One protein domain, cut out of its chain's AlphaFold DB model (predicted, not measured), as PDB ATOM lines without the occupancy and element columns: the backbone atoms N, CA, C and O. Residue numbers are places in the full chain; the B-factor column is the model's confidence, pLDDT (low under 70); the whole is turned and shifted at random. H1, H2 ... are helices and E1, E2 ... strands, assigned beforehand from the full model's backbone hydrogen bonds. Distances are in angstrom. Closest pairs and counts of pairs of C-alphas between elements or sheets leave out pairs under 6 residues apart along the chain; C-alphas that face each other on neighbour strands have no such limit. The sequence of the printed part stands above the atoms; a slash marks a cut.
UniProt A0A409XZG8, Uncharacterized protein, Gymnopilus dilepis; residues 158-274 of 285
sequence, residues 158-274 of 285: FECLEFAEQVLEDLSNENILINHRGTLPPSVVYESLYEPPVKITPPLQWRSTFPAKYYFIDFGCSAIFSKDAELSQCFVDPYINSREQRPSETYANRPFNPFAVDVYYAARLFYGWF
ATOM      1  N   PHE A 158      42.903  37.274 -14.340       88.69
ATOM      2  CA  PHE A 158      43.114  37.603 -12.935       88.69
ATOM      3  C   PHE A 158      42.184  38.737 -12.497       88.69
ATOM      4  O   PHE A 158      41.472  38.569 -11.516       88.69
ATOM      5  N   GLU A 159      42.096  39.822 -13.278       89.88
ATOM      6  CA  GLU A 159      41.155  40.918 -13.000       89.88
ATOM      7  C   GLU A 159      39.699  40.422 -12.988       89.88
ATOM      8  O   GLU A 159      38.925  40.826 -12.125       89.88
ATOM      9  N   CYS A 160      39.323  39.526 -13.911       90.94
ATOM     10  CA  CYS A 160      37.979  38.941 -13.929       90.94
ATOM     11  C   CYS A 160      37.678  38.125 -12.664       90.94
ATOM     12  O   CYS A 160      36.583  38.222 -12.117       90.94
ATOM     13  N   LEU A 161      38.628  37.297 -12.214       91.19
ATOM     14  CA  LEU A 161      38.454  36.458 -11.026       91.19
ATOM     15  C   LEU A 161      38.413  37.297  -9.745       91.19
ATOM     16  O   LEU A 161      37.540  37.068  -8.917       91.19
ATOM     17  N   GLU A 162      39.299  38.289  -9.618       90.75
ATOM     18  CA  GLU A 162      39.313  39.232  -8.492       90.75
ATOM     19  C   GLU A 162      38.019  40.051  -8.429       90.75
ATOM     20  O   GLU A 162      37.466  40.254  -7.351       90.75
ATOM     21  N   PHE A 163      37.512  40.496  -9.583       91.38
ATOM     22  CA  PHE A 163      36.206  41.137  -9.664       91.38
ATOM     23  C   PHE A 163      35.115  40.192  -9.184       91.38
ATOM     24  O   PHE A 163      34.451  40.514  -8.206       91.38
ATOM     25  N   ALA A 164      34.977  39.022  -9.820       90.88
ATOM     26  CA  ALA A 164      33.943  38.044  -9.501       90.88
ATOM     27  C   ALA A 164      33.926  37.696  -8.007       90.88
ATOM     28  O   ALA A 164      32.863  37.718  -7.400       90.88
ATOM     29  N   GLU A 165      35.086  37.445  -7.399       89.62
ATOM     30  CA  GLU A 165      35.199  37.127  -5.973       89.62
ATOM     31  C   GLU A 165      34.587  38.204  -5.067       89.62
ATOM     32  O   GLU A 165      33.906  37.872  -4.100       89.62
ATOM     33  N   GLN A 166      34.782  39.485  -5.389       88.50
ATOM     34  CA  GLN A 166      34.275  40.589  -4.572       88.50
ATOM     35  C   GLN A 166      32.789  40.872  -4.778       88.50
ATOM     36  O   GLN A 166      32.141  41.413  -3.884       88.50
ATOM     37  N   VAL A 167      32.260  40.563  -5.960       85.19
ATOM     38  CA  VAL A 167      30.942  41.049  -6.368       85.19
ATOM     39  C   VAL A 167      29.852  39.984  -6.336       85.19
ATOM     40  O   VAL A 167      28.707  40.320  -6.591       85.19
ATOM     41  N   LEU A 168      30.161  38.728  -5.998       77.94
ATOM     42  CA  LEU A 168      29.252  37.565  -6.030       77.94
ATOM     43  C   LEU A 168      27.955  37.650  -5.179       77.94
ATOM     44  O   LEU A 168      27.294  36.628  -5.006       77.94
ATOM     45  N   GLU A 169      27.540  38.825  -4.692       62.94
ATOM     46  CA  GLU A 169      26.415  38.995  -3.761       62.94
ATOM     47  C   GLU A 169      25.342  40.060  -4.116       62.94
ATOM     48  O   GLU A 169      24.376  40.137  -3.372       62.94
ATOM     49  N   ASP A 170      25.410  40.815  -5.223       56.91
ATOM     50  CA  ASP A 170      24.288  41.609  -5.815       56.91
ATOM     51  C   ASP A 170      24.809  42.279  -7.102       56.91
ATOM     52  O   ASP A 170      25.837  42.944  -7.046       56.91
ATOM     53  N   LEU A 171      24.228  42.054  -8.291       60.88
ATOM     54  CA  LEU A 171      25.013  42.200  -9.532       60.88
ATOM     55  C   LEU A 171      24.359  42.893 -10.721       60.88
ATOM     56  O   LEU A 171      24.388  42.443 -11.866       60.88
ATOM     57  N   SER A 172      23.887  44.095 -10.452       60.94
ATOM     58  CA  SER A 172      23.654  45.111 -11.466       60.94
ATOM     59  C   SER A 172      24.962  45.741 -11.980       60.94
ATOM     60  O   SER A 172      25.657  46.396 -11.212       60.94
ATOM     61  N   ASN A 173      25.234  45.678 -13.285       61.38
ATOM     62  CA  ASN A 173      26.397  46.316 -13.927       61.38
ATOM     63  C   ASN A 173      26.487  47.839 -13.674       61.38
ATOM     64  O   ASN A 173      27.547  48.354 -13.347       61.38
ATOM     65  N   GLU A 174      25.351  48.534 -13.726       66.50
ATOM     66  CA  GLU A 174      25.230  49.984 -13.498       66.50
ATOM     67  C   GLU A 174      25.409  50.398 -12.027       66.50
ATOM     68  O   GLU A 174      25.556  51.581 -11.727       66.50
ATOM     69  N   ASN A 175      25.430  49.431 -11.102       82.69
ATOM     70  CA  ASN A 175      25.455  49.696  -9.663       82.69
ATOM     71  C   ASN A 175      26.811  49.379  -9.033       82.69
ATOM     72  O   ASN A 175      26.895  49.287  -7.811       82.69
ATOM     73  N   ILE A 176      27.858  49.187  -9.840       87.75
ATOM     74  CA  ILE A 176      29.176  48.803  -9.343       87.75
ATOM     75  C   ILE A 176      30.187  49.888  -9.676       87.75
ATOM     76  O   ILE A 176      30.492  50.167 -10.833       87.75
ATOM     77  N   LEU A 177      30.752  50.472  -8.631       91.38
ATOM     78  CA  LEU A 177      31.851  51.422  -8.737       91.38
ATOM     79  C   LEU A 177      33.169  50.744  -8.377       91.38
ATOM     80  O   LEU A 177      33.182  49.702  -7.724       91.38
ATOM     81  N   ILE A 178      34.287  51.340  -8.779       92.44
ATOM     82  CA  ILE A 178      35.629  50.928  -8.350       92.44
ATOM     83  C   ILE A 178      36.223  51.991  -7.425       92.44
ATOM     84  O   ILE A 178      35.965  53.181  -7.590       92.44
ATOM     85  N   ASN A 179      37.059  51.596  -6.463       92.94
ATOM     86  CA  ASN A 179      37.791  52.494  -5.559       92.94
ATOM     87  C   ASN A 179      38.888  53.339  -6.242       92.94
ATOM     88  O   ASN A 179      39.971  53.546  -5.688       92.94
ATOM     89  N   HIS A 180      38.605  53.848  -7.434       90.00
ATOM     90  CA  HIS A 180      39.452  54.726  -8.212       90.00
ATOM     91  C   HIS A 180      38.734  56.051  -8.478       90.00
ATOM     92  O   HIS A 180      37.528  56.076  -8.728       90.00
ATOM     93  N   ARG A 181      39.492  57.148  -8.430       86.94
ATOM     94  CA  ARG A 181      39.082  58.466  -8.911       86.94
ATOM     95  C   ARG A 181      40.305  59.318  -9.230       86.94
ATOM     96  O   ARG A 181      40.939  59.878  -8.332       86.94
ATOM     97  N   GLY A 182      40.613  59.477 -10.510       82.38
ATOM     98  CA  GLY A 182      41.767  60.269 -10.927       82.38
ATOM     99  C   GLY A 182      42.050  60.197 -12.420       82.38
ATOM    100  O   GLY A 182      41.290  59.629 -13.203       82.38
ATOM    101  N   THR A 183      43.165  60.792 -12.825       81.38
ATOM    102  CA  THR A 183      43.669  60.706 -14.192       81.38
ATOM    103  C   THR A 183      44.138  59.283 -14.473       81.38
ATOM    104  O   THR A 183      44.967  58.728 -13.751       81.38
ATOM    105  N   LEU A 184      43.620  58.695 -15.551       80.94
ATOM    106  CA  LEU A 184      44.073  57.389 -16.015       80.94
ATOM    107  C   LEU A 184      45.496  57.477 -16.586       80.94
ATOM    108  O   LEU A 184      45.831  58.472 -17.241       80.94
ATOM    109  N   PRO A 185      46.316  56.423 -16.426       79.38
ATOM    110  CA  PRO A 185      47.604  56.349 -17.097       79.38
ATOM    111  C   PRO A 185      47.446  56.463 -18.623       79.38
ATOM    112  O   PRO A 185      46.438  56.002 -19.176       79.38
ATOM    113  N   PRO A 186      48.437  57.043 -19.324       81.19
ATOM    114  CA  PRO A 186      48.394  57.163 -20.773       81.19
ATOM    115  C   PRO A 186      48.315  55.788 -21.442       81.19
ATOM    116  O   PRO A 186      48.835  54.792 -20.939       81.19
ATOM    117  N   SER A 187      47.673  55.750 -22.610       82.62
ATOM    118  CA  SER A 187      47.606  54.552 -23.444       82.62
ATOM    119  C   SER A 187      48.998  54.021 -23.779       82.62
ATOM    120  O   SER A 187      49.900  54.802 -24.080       82.62
ATOM    121  N   VAL A 188      49.138  52.699 -23.839       82.75
ATOM    122  CA  VAL A 188      50.364  52.039 -24.305       82.75
ATOM    123  C   VAL A 188      50.095  51.389 -25.657       82.75
ATOM    124  O   VAL A 188      49.034  50.804 -25.872       82.75
ATOM    125  N   VAL A 189      51.046  51.527 -26.581       84.38
ATOM    126  CA  VAL A 189      51.028  50.819 -27.864       84.38
ATOM    127  C   VAL A 189      51.820  49.532 -27.689       84.38
ATOM    128  O   VAL A 189      53.001  49.575 -27.357       84.38
ATOM    129  N   TYR A 190      51.155  48.397 -27.877       79.25
ATOM    130  CA  TYR A 190      51.800  47.095 -27.879       79.25
ATOM    131  C   TYR A 190      52.189  46.744 -29.313       79.25
ATOM    132  O   TYR A 190      51.321  46.561 -30.169       79.25
ATOM    133  N   GLU A 191      53.491  46.697 -29.578       82.31
ATOM    134  CA  GLU A 191      54.038  46.292 -30.869       82.31
ATOM    135  C   GLU A 191      54.293  44.782 -30.870       82.31
ATOM    136  O   GLU A 191      54.896  44.233 -29.949       82.31
ATOM    137  N   SER A 192      53.830  44.106 -31.917       75.62
ATOM    138  CA  SER A 192      54.103  42.694 -32.174       75.62
ATOM    139  C   SER A 192      54.851  42.571 -33.496       75.62
ATOM    140  O   SER A 192      54.575  43.304 -34.442       75.62
ATOM    141  N   LEU A 193      55.786  41.620 -33.586       74.50
ATOM    142  CA  LEU A 193      56.518  41.346 -34.831       74.50
ATOM    143  C   LEU A 193      55.608  40.818 -35.952       74.50
ATOM    144  O   LEU A 193      55.981  40.885 -37.122       74.50
ATOM    145  N   TYR A 194      54.438  40.278 -35.598       79.38
ATOM    146  CA  TYR A 194      53.547  39.571 -36.519       79.38
ATOM    147  C   TYR A 194      52.121  40.138 -36.556       79.38
ATOM    148  O   TYR A 194      51.321  39.691 -37.376       79.38
ATOM    149  N   GLU A 195      51.797  41.119 -35.710       76.50
ATOM    150  CA  GLU A 195      50.457  41.708 -35.621       76.50
ATOM    151  C   GLU A 195      50.516  43.243 -35.640       76.50
ATOM    152  O   GLU A 195      51.511  43.827 -35.204       76.50
ATOM    153  N   PRO A 196      49.459  43.919 -36.134       82.31
ATOM    154  CA  PRO A 196      49.375  45.372 -36.092       82.31
ATOM    155  C   PRO A 196      49.501  45.910 -34.658       82.31
ATOM    156  O   PRO A 196      48.979  45.286 -33.734       82.31
ATOM    157  N   PRO A 197      50.123  47.086 -34.459       80.94
ATOM    158  CA  PRO A 197      50.206  47.699 -33.141       80.94
ATOM    159  C   PRO A 197      48.819  47.918 -32.533       80.94
ATOM    160  O   PRO A 197      47.938  48.511 -33.163       80.94
ATOM    161  N   VAL A 198      48.634  47.483 -31.287       80.38
ATOM    162  CA  VAL A 198      47.373  47.652 -30.556       80.38
ATOM    163  C   VAL A 198      47.550  48.722 -29.489       80.38
ATOM    164  O   VAL A 198      48.424  48.626 -28.630       80.38
ATOM    165  N   LYS A 199      46.706  49.755 -29.522       81.38
ATOM    166  CA  LYS A 199      46.661  50.788 -28.482       81.38
ATOM    167  C   LYS A 199      45.730  50.337 -27.356       81.38
ATOM    168  O   LYS A 199      44.523  50.245 -27.561       81.38
ATOM    169  N   ILE A 200      46.276  50.108 -26.166       76.69
ATOM    170  CA  ILE A 200      45.538  49.644 -24.983       76.69
ATOM    171  C   ILE A 200      45.388  50.808 -23.995       76.69
ATOM    172  O   ILE A 200      46.355  51.519 -23.715       76.69
ATOM    173  N   THR A 201      44.168  51.042 -23.499       76.12
ATOM    174  CA  THR A 201      43.869  52.095 -22.509       76.12
ATOM    175  C   THR A 201      42.835  51.607 -21.490       76.12
ATOM    176  O   THR A 201      41.729  51.267 -21.908       76.12
ATOM    177  N   PRO A 202      43.136  51.642 -20.179       77.19
ATOM    178  CA  PRO A 202      44.444  51.917 -19.580       77.19
ATOM    179  C   PRO A 202      45.418  50.748 -19.839       77.19
ATOM    180  O   PRO A 202      45.004  49.722 -20.374       77.19
ATOM    181  N   PRO A 203      46.715  50.884 -19.518       82.69
ATOM    182  CA  PRO A 203      47.671  49.783 -19.639       82.69
ATOM    183  C   PRO A 203      47.202  48.519 -18.904       82.69
ATOM    184  O   PRO A 203      46.539  48.623 -17.875       82.69
ATOM    185  N   LEU A 204      47.619  47.341 -19.390       80.00
ATOM    186  CA  LEU A 204      47.215  46.014 -18.884       80.00
ATOM    187  C   LEU A 204      47.299  45.863 -17.358       80.00
ATOM    188  O   LEU A 204      46.513  45.149 -16.760       80.00
ATOM    189  N   GLN A 205      48.273  46.526 -16.744       81.69
ATOM    190  CA  GLN A 205      48.568  46.432 -15.317       81.69
ATOM    191  C   GLN A 205      47.833  47.466 -14.452       81.69
ATOM    192  O   GLN A 205      48.081  47.513 -13.255       81.69
ATOM    193  N   TRP A 206      46.980  48.329 -15.021       87.00
ATOM    194  CA  TRP A 206      46.385  49.453 -14.286       87.00
ATOM    195  C   TRP A 206      45.616  49.012 -13.040       87.00
ATOM    196  O   TRP A 206      45.912  49.530 -11.964       87.00
ATOM    197  N   ARG A 207      44.713  48.026 -13.136       88.44
ATOM    198  CA  ARG A 207      43.990  47.532 -11.948       88.44
ATOM    199  C   ARG A 207      44.918  46.872 -10.932       88.44
ATOM    200  O   ARG A 207      44.621  46.898  -9.752       88.44
ATOM    201  N   SER A 208      46.077  46.368 -11.360       87.06
ATOM    202  CA  SER A 208      47.105  45.811 -10.471       87.06
ATOM    203  C   SER A 208      48.000  46.868  -9.809       87.06
ATOM    204  O   SER A 208      48.850  46.516  -8.994       87.06
ATOM    205  N   THR A 209      47.856  48.159 -10.143       87.75
ATOM    206  CA  THR A 209      48.640  49.240  -9.504       87.75
ATOM    207  C   THR A 209      48.081  49.673  -8.146       87.75
ATOM    208  O   THR A 209      48.732  50.437  -7.435       87.75
ATOM    209  N   PHE A 210      46.902  49.177  -7.767       90.69
ATOM    210  CA  PHE A 210      46.252  49.422  -6.483       90.69
ATOM    211  C   PHE A 210      45.412  48.200  -6.074       90.69
ATOM    212  O   PHE A 210      45.048  47.406  -6.933       90.69
ATOM    213  N   PRO A 211      45.094  48.008  -4.782       90.62
ATOM    214  CA  PRO A 211      44.152  46.974  -4.359       90.62
ATOM    215  C   PRO A 211      42.732  47.372  -4.785       90.62
ATOM    216  O   PRO A 211      42.065  48.152  -4.093       90.62
ATOM    217  N   ALA A 212      42.299  46.876  -5.944       91.75
ATOM    218  CA  ALA A 212      40.993  47.171  -6.513       91.75
ATOM    219  C   ALA A 212      39.876  46.693  -5.574       91.75
ATOM    220  O   ALA A 212      39.855  45.545  -5.133       91.75
ATOM    221  N   LYS A 213      38.946  47.595  -5.261       92.25
ATOM    222  CA  LYS A 213      37.725  47.311  -4.506       92.25
ATOM    223  C   LYS A 213      36.518  47.750  -5.301       92.25
ATOM    224  O   LYS A 213      36.542  48.834  -5.886       92.25
ATOM    225  N   TYR A 214      35.473  46.939  -5.258       92.38
ATOM    226  CA  TYR A 214      34.221  47.209  -5.947       92.38
ATOM    227  C   TYR A 214      33.121  47.541  -4.941       92.38
ATOM    228  O   TYR A 214      33.040  46.914  -3.885       92.38
ATOM    229  N   TYR A 215      32.311  48.551  -5.255       92.94
ATOM    230  CA  TYR A 215      31.278  49.051  -4.355       92.94
ATOM    231  C   TYR A 215      29.897  49.016  -4.986       92.94
ATOM    232  O   TYR A 215      29.741  49.480  -6.115       92.94
ATOM    233  N   PHE A 216      28.900  48.558  -4.228       92.38
ATOM    234  CA  PHE A 216      27.499  48.613  -4.639       92.38
ATOM    235  C   PHE A 216      26.850  49.950  -4.298       92.38
ATOM    236  O   PHE A 216      27.034  50.496  -3.203       92.38
ATOM    237  N   ILE A 217      26.061  50.447  -5.247       91.25
ATOM    238  CA  ILE A 217      25.233  51.647  -5.130       91.25
ATOM    239  C   ILE A 217      23.792  51.363  -5.578       91.25
ATOM    240  O   ILE A 217      23.467  50.274  -6.034       91.25
ATOM    241  N   ASP A 218      22.942  52.383  -5.470       88.31
ATOM    242  CA  ASP A 218      21.582  52.401  -6.021       88.31
ATOM    243  C   ASP A 218      20.677  51.245  -5.567       88.31
ATOM    244  O   ASP A 218      20.222  50.406  -6.342       88.31
ATOM    245  N   PHE A 219      20.354  51.264  -4.275       90.25
ATOM    246  CA  PHE A 219      19.462  50.301  -3.621       90.25
ATOM    247  C   PHE A 219      17.970  50.638  -3.806       90.25
ATOM    248  O   PHE A 219      17.131  50.216  -3.009       90.25
ATOM    249  N   GLY A 220      17.621  51.425  -4.831       87.12
ATOM    250  CA  GLY A 220      16.252  51.886  -5.097       87.12
ATOM    251  C   GLY A 220      15.245  50.748  -5.284       87.12
ATOM    252  O   GLY A 220      14.102  50.850  -4.844       87.12
ATOM    253  N   CYS A 221      15.698  49.648  -5.887       84.12
ATOM    254  CA  CYS A 221      14.892  48.457  -6.162       84.12
ATOM    255  C   CYS A 221      15.206  47.280  -5.223       84.12
ATOM    256  O   CYS A 221      14.662  46.192  -5.407       84.12
ATOM    257  N   SER A 222      16.087  47.475  -4.242       87.12
ATOM    258  CA  SER A 222      16.497  46.428  -3.306       87.12
ATOM    259  C   SER A 222      15.477  46.267  -2.174       87.12
ATOM    260  O   SER A 222      14.679  47.160  -1.881       87.12
ATOM    261  N   ALA A 223      15.523  45.121  -1.498       87.69
ATOM    262  CA  ALA A 223      14.678  44.823  -0.346       87.69
ATOM    263  C   ALA A 223      15.516  44.345   0.843       87.69
ATOM    264  O   ALA A 223      16.551  43.704   0.674       87.69
ATOM    265  N   ILE A 224      15.042  44.633   2.058       86.31
ATOM    266  CA  ILE A 224      15.615  44.088   3.292       86.31
ATOM    267  C   ILE A 224      14.723  42.955   3.771       86.31
ATOM    268  O   ILE A 224      13.530  43.151   4.004       86.31
ATOM    269  N   PHE A 225      15.328  41.797   4.003       89.25
ATOM    270  CA  PHE A 225      14.691  40.685   4.697       89.25
ATOM    271  C   PHE A 225      15.256  40.552   6.109       89.25
ATOM    272  O   PHE A 225      16.389  40.953   6.387       89.25
ATOM    273  N   SER A 226      14.462  39.980   7.017       88.19
ATOM    274  CA  SER A 226      14.986  39.569   8.320       88.19
ATOM    275  C   SER A 226      16.107  38.552   8.119       88.19
ATOM    276  O   SER A 226      16.007  37.685   7.254       88.19
ATOM    277  N   LYS A 227      17.144  38.608   8.958       84.25
ATOM    278  CA  LYS A 227      18.225  37.613   8.947       84.25
ATOM    279  C   LYS A 227      17.714  36.189   9.208       84.25
ATOM    280  O   LYS A 227      18.326  35.232   8.749       84.25
ATOM    281  N   ASP A 228      16.598  36.073   9.921       90.38
ATOM    282  CA  ASP A 228      15.956  34.799  10.252       90.38
ATOM    283  C   ASP A 228      14.909  34.372   9.205       90.38
ATOM    284  O   ASP A 228      14.212  33.377   9.399       90.38
ATOM    285  N   ALA A 229      14.740  35.138   8.119       89.62
ATOM    286  CA  ALA A 229      13.821  34.773   7.052       89.62
ATOM    287  C   ALA A 229      14.378  33.588   6.256       89.62
ATOM    288  O   ALA A 229      15.512  33.606   5.778       89.62
ATOM    289  N   GLU A 230      13.546  32.568   6.065       90.81
ATOM    290  CA  GLU A 230      13.854  31.475   5.150       90.81
ATOM    291  C   GLU A 230      13.919  32.014   3.718       90.81
ATOM    292  O   GLU A 230      12.990  32.688   3.270       90.81
ATOM    293  N   LEU A 231      14.964  31.667   2.953       85.88
ATOM    294  CA  LEU A 231      15.115  32.124   1.561       85.88
ATOM    295  C   LEU A 231      13.874  31.813   0.713       85.88
ATOM    296  O   LEU A 231      13.490  32.601  -0.144       85.88
ATOM    297  N   SER A 232      13.209  30.689   0.987       87.00
ATOM    298  CA  SER A 232      11.973  30.275   0.312       87.00
ATOM    299  C   SER A 232      10.761  31.176   0.584       87.00
ATOM    300  O   SER A 232       9.734  30.995  -0.063       87.00
ATOM    301  N   GLN A 233      10.865  32.125   1.517       88.69
ATOM    302  CA  GLN A 233       9.824  33.083   1.902       88.69
ATOM    303  C   GLN A 233      10.164  34.524   1.502       88.69
ATOM    304  O   GLN A 233       9.325  35.413   1.642       88.69
ATOM    305  N   CYS A 234      11.370  34.768   0.992       90.31
ATOM    306  CA  CYS A 234      11.798  36.088   0.555       90.31
ATOM    307  C   CYS A 234      11.257  36.371  -0.847       90.31
ATOM    308  O   CYS A 234      11.811  35.894  -1.839       90.31
ATOM    309  N   PHE A 235      10.172  37.142  -0.925       89.31
ATOM    310  CA  PHE A 235       9.578  37.584  -2.183       89.31
ATOM    311  C   PHE A 235       9.442  39.101  -2.226       89.31
ATOM    312  O   PHE A 235       9.133  39.730  -1.215       89.31
ATOM    313  N   VAL A 236       9.640  39.664  -3.414       87.06
ATOM    314  CA  VAL A 236       9.358  41.068  -3.727       87.06
ATOM    315  C   VAL A 236       8.351  41.152  -4.861       87.06
ATOM    316  O   VAL A 236       8.311  40.276  -5.731       87.06
ATOM    317  N   ASP A 237       7.548  42.210  -4.854       84.12
ATOM    318  CA  ASP A 237       6.664  42.521  -5.970       84.12
ATOM    319  C   ASP A 237       7.467  43.044  -7.179       84.12
ATOM    320  O   ASP A 237       8.515  43.676  -7.011       84.12
ATOM    321  N   PRO A 238       7.002  42.798  -8.416       74.88
ATOM    322  CA  PRO A 238       7.606  43.364  -9.616       74.88
ATOM    323  C   PRO A 238       7.634  44.893  -9.588       74.88
ATOM    324  O   PRO A 238       6.605  45.537  -9.406       74.88
ATOM    325  N   TYR A 239       8.805  45.473  -9.854       68.56
ATOM    326  CA  TYR A 239       8.932  46.907 -10.105       68.56
ATOM    327  C   TYR A 239       8.448  47.260 -11.518       68.56
ATOM    328  O   TYR A 239       8.781  46.571 -12.484       68.56
ATOM    329  N   ILE A 240       7.691  48.358 -11.636       57.50
ATOM    330  CA  ILE A 240       7.127  48.858 -12.905       57.50
ATOM    331  C   ILE A 240       8.246  49.233 -13.893       57.50
ATOM    332  O   ILE A 240       8.175  48.880 -15.068       57.50
ATOM    333  N   ASN A 241       9.330  49.831 -13.393       58.09
ATOM    334  CA  ASN A 241      10.495  50.259 -14.177       58.09
ATOM    335  C   ASN A 241      11.600  49.193 -14.159       58.09
ATOM    336  O   ASN A 241      12.742  49.433 -13.769       58.09
ATOM    337  N   SER A 242      11.235  47.961 -14.513       55.38
ATOM    338  CA  SER A 242      12.180  46.846 -14.560       55.38
ATOM    339  C   SER A 242      13.170  46.992 -15.718       55.38
ATOM    340  O   SER A 242      12.790  47.408 -16.812       55.38
ATOM    341  N   ARG A 243      14.412  46.558 -15.502       63.16
ATOM    342  CA  ARG A 243      15.484  46.575 -16.507       63.16
ATOM    343  C   ARG A 243      15.112  45.782 -17.758       63.16
ATOM    344  O   ARG A 243      14.467  44.737 -17.663       63.16
ATOM    345  N   GLU A 244      15.592  46.232 -18.918       58.44
ATOM    346  CA  GLU A 244      15.331  45.567 -20.206       58.44
ATOM    347  C   GLU A 244      15.759  44.089 -20.202       58.44
ATOM    348  O   GLU A 244      15.081  43.237 -20.777       58.44
ATOM    349  N   GLN A 245      16.857  43.770 -19.508       63.31
ATOM    350  CA  GLN A 245      17.463  42.434 -19.456       63.31
ATOM    351  C   GLN A 245      17.147  41.672 -18.163       63.31
ATOM    352  O   GLN A 245      18.036  41.111 -17.525       63.31
ATOM    353  N   ARG A 246      15.880  41.671 -17.762       69.50
ATOM    354  CA  ARG A 246      15.408  40.975 -16.559       69.50
ATOM    355  C   ARG A 246      15.168  39.477 -16.806       69.50
ATOM    356  O   ARG A 246      14.901  39.079 -17.941       69.50
ATOM    357  N   PRO A 247      15.240  38.617 -15.779       71.25
ATOM    358  CA  PRO A 247      14.961  37.195 -15.947       71.25
ATOM    359  C   PRO A 247      13.456  36.917 -16.083       71.25
ATOM    360  O   PRO A 247      12.612  37.707 -15.648       71.25
ATOM    361  N   SER A 248      13.107  35.793 -16.718       72.31
ATOM    362  CA  SER A 248      11.742  35.464 -17.173       72.31
ATOM    363  C   SER A 248      10.664  35.538 -16.077       72.31
ATOM    364  O   SER A 248       9.529  35.944 -16.321       72.31
ATOM    365  N   GLU A 249      11.028  35.194 -14.848       69.75
ATOM    366  CA  GLU A 249      10.181  35.180 -13.664       69.75
ATOM    367  C   GLU A 249       9.687  36.571 -13.266       69.75
ATOM    368  O   GLU A 249       8.587  36.679 -12.726       69.75
ATOM    369  N   THR A 250      10.441  37.623 -13.599       66.69
ATOM    370  CA  THR A 250      10.068  39.014 -13.304       66.69
ATOM    371  C   THR A 250       9.042  39.572 -14.297       66.69
ATOM    372  O   THR A 250       8.349  40.535 -13.979       66.69
ATOM    373  N   TYR A 251       8.874  38.955 -15.477       67.88
ATOM    374  CA  TYR A 251       7.857  39.360 -16.461       67.88
ATOM    375  C   TYR A 251       6.444  38.929 -16.067       67.88
ATOM    376  O   TYR A 251       5.470  39.490 -16.561       67.88
ATOM    377  N   ALA A 252       6.312  37.933 -15.190       64.44
ATOM    378  CA  ALA A 252       5.044  37.262 -14.920       64.44
ATOM    379  C   ALA A 252       4.073  38.058 -14.017       64.44
ATOM    380  O   ALA A 252       3.092  37.486 -13.549       64.44
ATOM    381  N   ASN A 253       4.336  39.349 -13.772       74.12
ATOM    382  CA  ASN A 253       3.594  40.232 -12.863       74.12
ATOM    383  C   ASN A 253       3.217  39.554 -11.528       74.12
ATOM    384  O   ASN A 253       2.101  39.694 -11.029       74.12
ATOM    385  N   ARG A 254       4.140  38.746 -10.993       82.19
ATOM    386  CA  ARG A 254       3.974  37.958  -9.770       82.19
ATOM    387  C   ARG A 254       5.176  38.170  -8.854       82.19
ATOM    388  O   ARG A 254       6.268  38.403  -9.382       82.19
ATOM    389  N   PRO A 255       5.011  38.019  -7.531       85.94
ATOM    390  CA  PRO A 255       6.134  38.077  -6.614       85.94
ATOM    391  C   PRO A 255       7.220  37.067  -6.992       85.94
ATOM    392  O   PRO A 255       6.919  35.935  -7.387       85.94
ATOM    393  N   PHE A 256       8.480  37.470  -6.869       86.25
ATOM    394  CA  PHE A 256       9.633  36.632  -7.191       86.25
ATOM    395  C   PHE A 256      10.686  36.705  -6.089       86.25
ATOM    396  O   PHE A 256      10.688  37.626  -5.274       86.25
ATOM    397  N   ASN A 257      11.565  35.706  -6.054       88.00
ATOM    398  CA  ASN A 257      12.671  35.675  -5.111       88.00
ATOM    399  C   ASN A 257      13.829  36.534  -5.649       88.00
ATOM    400  O   ASN A 257      14.373  36.183  -6.700       88.00
ATOM    401  N   PRO A 258      14.210  37.632  -4.971       86.62
ATOM    402  CA  PRO A 258      15.230  38.540  -5.485       86.62
ATOM    403  C   PRO A 258      16.620  37.898  -5.534       86.62
ATOM    404  O   PRO A 258      17.323  38.103  -6.510       86.62
ATOM    405  N   PHE A 259      16.969  37.004  -4.603       86.06
ATOM    406  CA  PHE A 259      18.283  36.347  -4.594       86.06
ATOM    407  C   PHE A 259      18.542  35.511  -5.855       86.06
ATOM    408  O   PHE A 259      19.654  35.482  -6.379       86.06
ATOM    409  N   ALA A 260      17.518  34.828  -6.376       85.00
ATOM    410  CA  ALA A 260      17.645  34.093  -7.637       85.00
ATOM    411  C   ALA A 260      17.856  35.041  -8.831       85.00
ATOM    412  O   ALA A 260      18.614  34.733  -9.754       85.00
ATOM    413  N   VAL A 261      17.208  36.206  -8.786       84.56
ATOM    414  CA  VAL A 261      17.346  37.262  -9.790       84.56
ATOM    415  C   VAL A 261      18.733  37.906  -9.727       84.56
ATOM    416  O   VAL A 261      19.337  38.118 -10.778       84.56
ATOM    417  N   ASP A 262      19.290  38.110  -8.535       85.31
ATOM    418  CA  ASP A 262      20.644  38.639  -8.343       85.31
ATOM    419  C   ASP A 262      21.699  37.690  -8.929       85.31
ATOM    420  O   ASP A 262      22.603  38.130  -9.636       85.31
ATOM    421  N   VAL A 263      21.532  36.370  -8.758       86.06
ATOM    422  CA  VAL A 263      22.387  35.352  -9.405       86.06
ATOM    423  C   VAL A 263      22.268  35.389 -10.933       86.06
ATOM    424  O   VAL A 263      23.258  35.192 -11.645       86.06
ATOM    425  N   TYR A 264      21.076  35.645 -11.478       86.50
ATOM    426  CA  TYR A 264      20.922  35.818 -12.923       86.50
ATOM    427  C   TYR A 264      21.656  37.068 -13.415       86.50
ATOM    428  O   TYR A 264      22.408  36.991 -14.394       86.50
ATOM    429  N   TYR A 265      21.480  38.205 -12.737       84.44
ATOM    430  CA  TYR A 265      22.169  39.446 -13.085       84.44
ATOM    431  C   TYR A 265      23.690  39.306 -12.950       84.44
ATOM    432  O   TYR A 265      24.408  39.727 -13.852       84.44
ATOM    433  N   ALA A 266      24.169  38.573 -11.943       86.31
ATOM    434  CA  ALA A 266      25.565  38.175 -11.789       86.31
ATOM    435  C   ALA A 266      26.131  37.455 -13.004       86.31
ATOM    436  O   ALA A 266      27.145  37.852 -13.581       86.31
ATOM    437  N   ALA A 267      25.449  36.394 -13.427       87.19
ATOM    438  CA  ALA A 267      25.875  35.618 -14.577       87.19
ATOM    439  C   ALA A 267      25.856  36.464 -15.860       87.19
ATOM    440  O   ALA A 267      26.770  36.364 -16.681       87.19
ATOM    441  N   ARG A 268      24.839  37.320 -16.031       85.56
ATOM    442  CA  ARG A 268      24.726  38.245 -17.170       85.56
ATOM    443  C   ARG A 268      25.849  39.274 -17.188       85.56
ATOM    444  O   ARG A 268      26.421  39.505 -18.250       85.56
ATOM    445  N   LEU A 269      26.169  39.845 -16.033       87.12
ATOM    446  CA  LEU A 269      27.265  40.784 -15.847       87.12
ATOM    447  C   LEU A 269      28.590  40.159 -16.277       87.12
ATOM    448  O   LEU A 269      29.265  40.685 -17.158       87.12
ATOM    449  N   PHE A 270      28.931  38.997 -15.715       88.50
ATOM    450  CA  PHE A 270      30.170  38.297 -16.050       88.50
ATOM    451  C   PHE A 270      30.224  37.918 -17.527       88.50
ATOM    452  O   PHE A 270      31.255  38.095 -18.169       88.50
ATOM    453  N   TYR A 271      29.108  37.457 -18.094       87.19
ATOM    454  CA  TYR A 271      29.021  37.146 -19.519       87.19
ATOM    455  C   TYR A 271      29.235  38.378 -20.411       87.19
ATOM    456  O   TYR A 271      29.874  38.270 -21.456       87.19
ATOM    457  N   GLY A 272      28.693  39.536 -20.024       85.38
ATOM    458  CA  GLY A 272      28.791  40.773 -20.798       85.38
ATOM    459  C   GLY A 272      30.147  41.470 -20.686       85.38
ATOM    460  O   GLY A 272      30.598  42.077 -21.655       85.38
ATOM    461  N   TRP A 273      30.794  41.398 -19.521       85.31
ATOM    462  CA  TRP A 273      32.014  42.159 -19.231       85.31
ATOM    463  C   TRP A 273      33.301  41.360 -19.373       85.31
ATOM    464  O   TRP A 273      34.353  41.946 -19.649       85.31
ATOM    465  N   PHE A 274      33.263  40.039 -19.180       88.94
ATOM    466  CA  PHE A 274      34.470  39.240 -19.325       88.94
ATOM    467  C   PHE A 274      34.728  38.979 -20.804       88.94
ATOM    468  O   PHE A 274      33.862  38.447 -21.502       88.94
TER     469      PHE A 274
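AT A GLANCE: This is residues 158 to 274 of the 285 residues of an uncharacterized protein of Gymnopilus dilepis (UniProt A0A409XZG8). With little regular structure, this loopy rod has H1, H3 and strands E1 and E4 in its middle, hairpin E2 E3 at one end and H2 at the other. Its 117 printed residues run H1 E1 E2 E3 E4 H2 H3, mixed in class, with 43 in these elements. It is loose, with radius of gyration of the C-alphas 18.9 A and spans 58 by 27 by 22 A.

HOW THE PARTS SIT: Start at H1, residues 158 to 167; H3, residues 258 to 273, is close but not clearly touching, C-alphas 164 and 270 being closest at 7.6 A. In antiparallel E1, 176 to 178, and E4, 214 to 216, find N 177 and O 215 2.9 A apart. In hairpin E2, 188 to 190, and E3, 198 to 200, N 190 and O 198 are 2.8 A apart. H2, 248 to 252, near H3, has 0 O i to N i+4 and 1 O i to N i+3 pairs within hydrogen-bond range.

IN THESE COORDINATES: Find H1 beginning at C-alpha 158 (43.114, 37.603, -12.935) and H3, 22.0 A long, ending at C-alpha 273 (32.014, 42.159, -19.231).

THE WHOLE: The printed part has no cut. Links E3 to E4 and E4 to H2 are long. Look for pLDDT under 70 in 18 residues, among them 239 to 246.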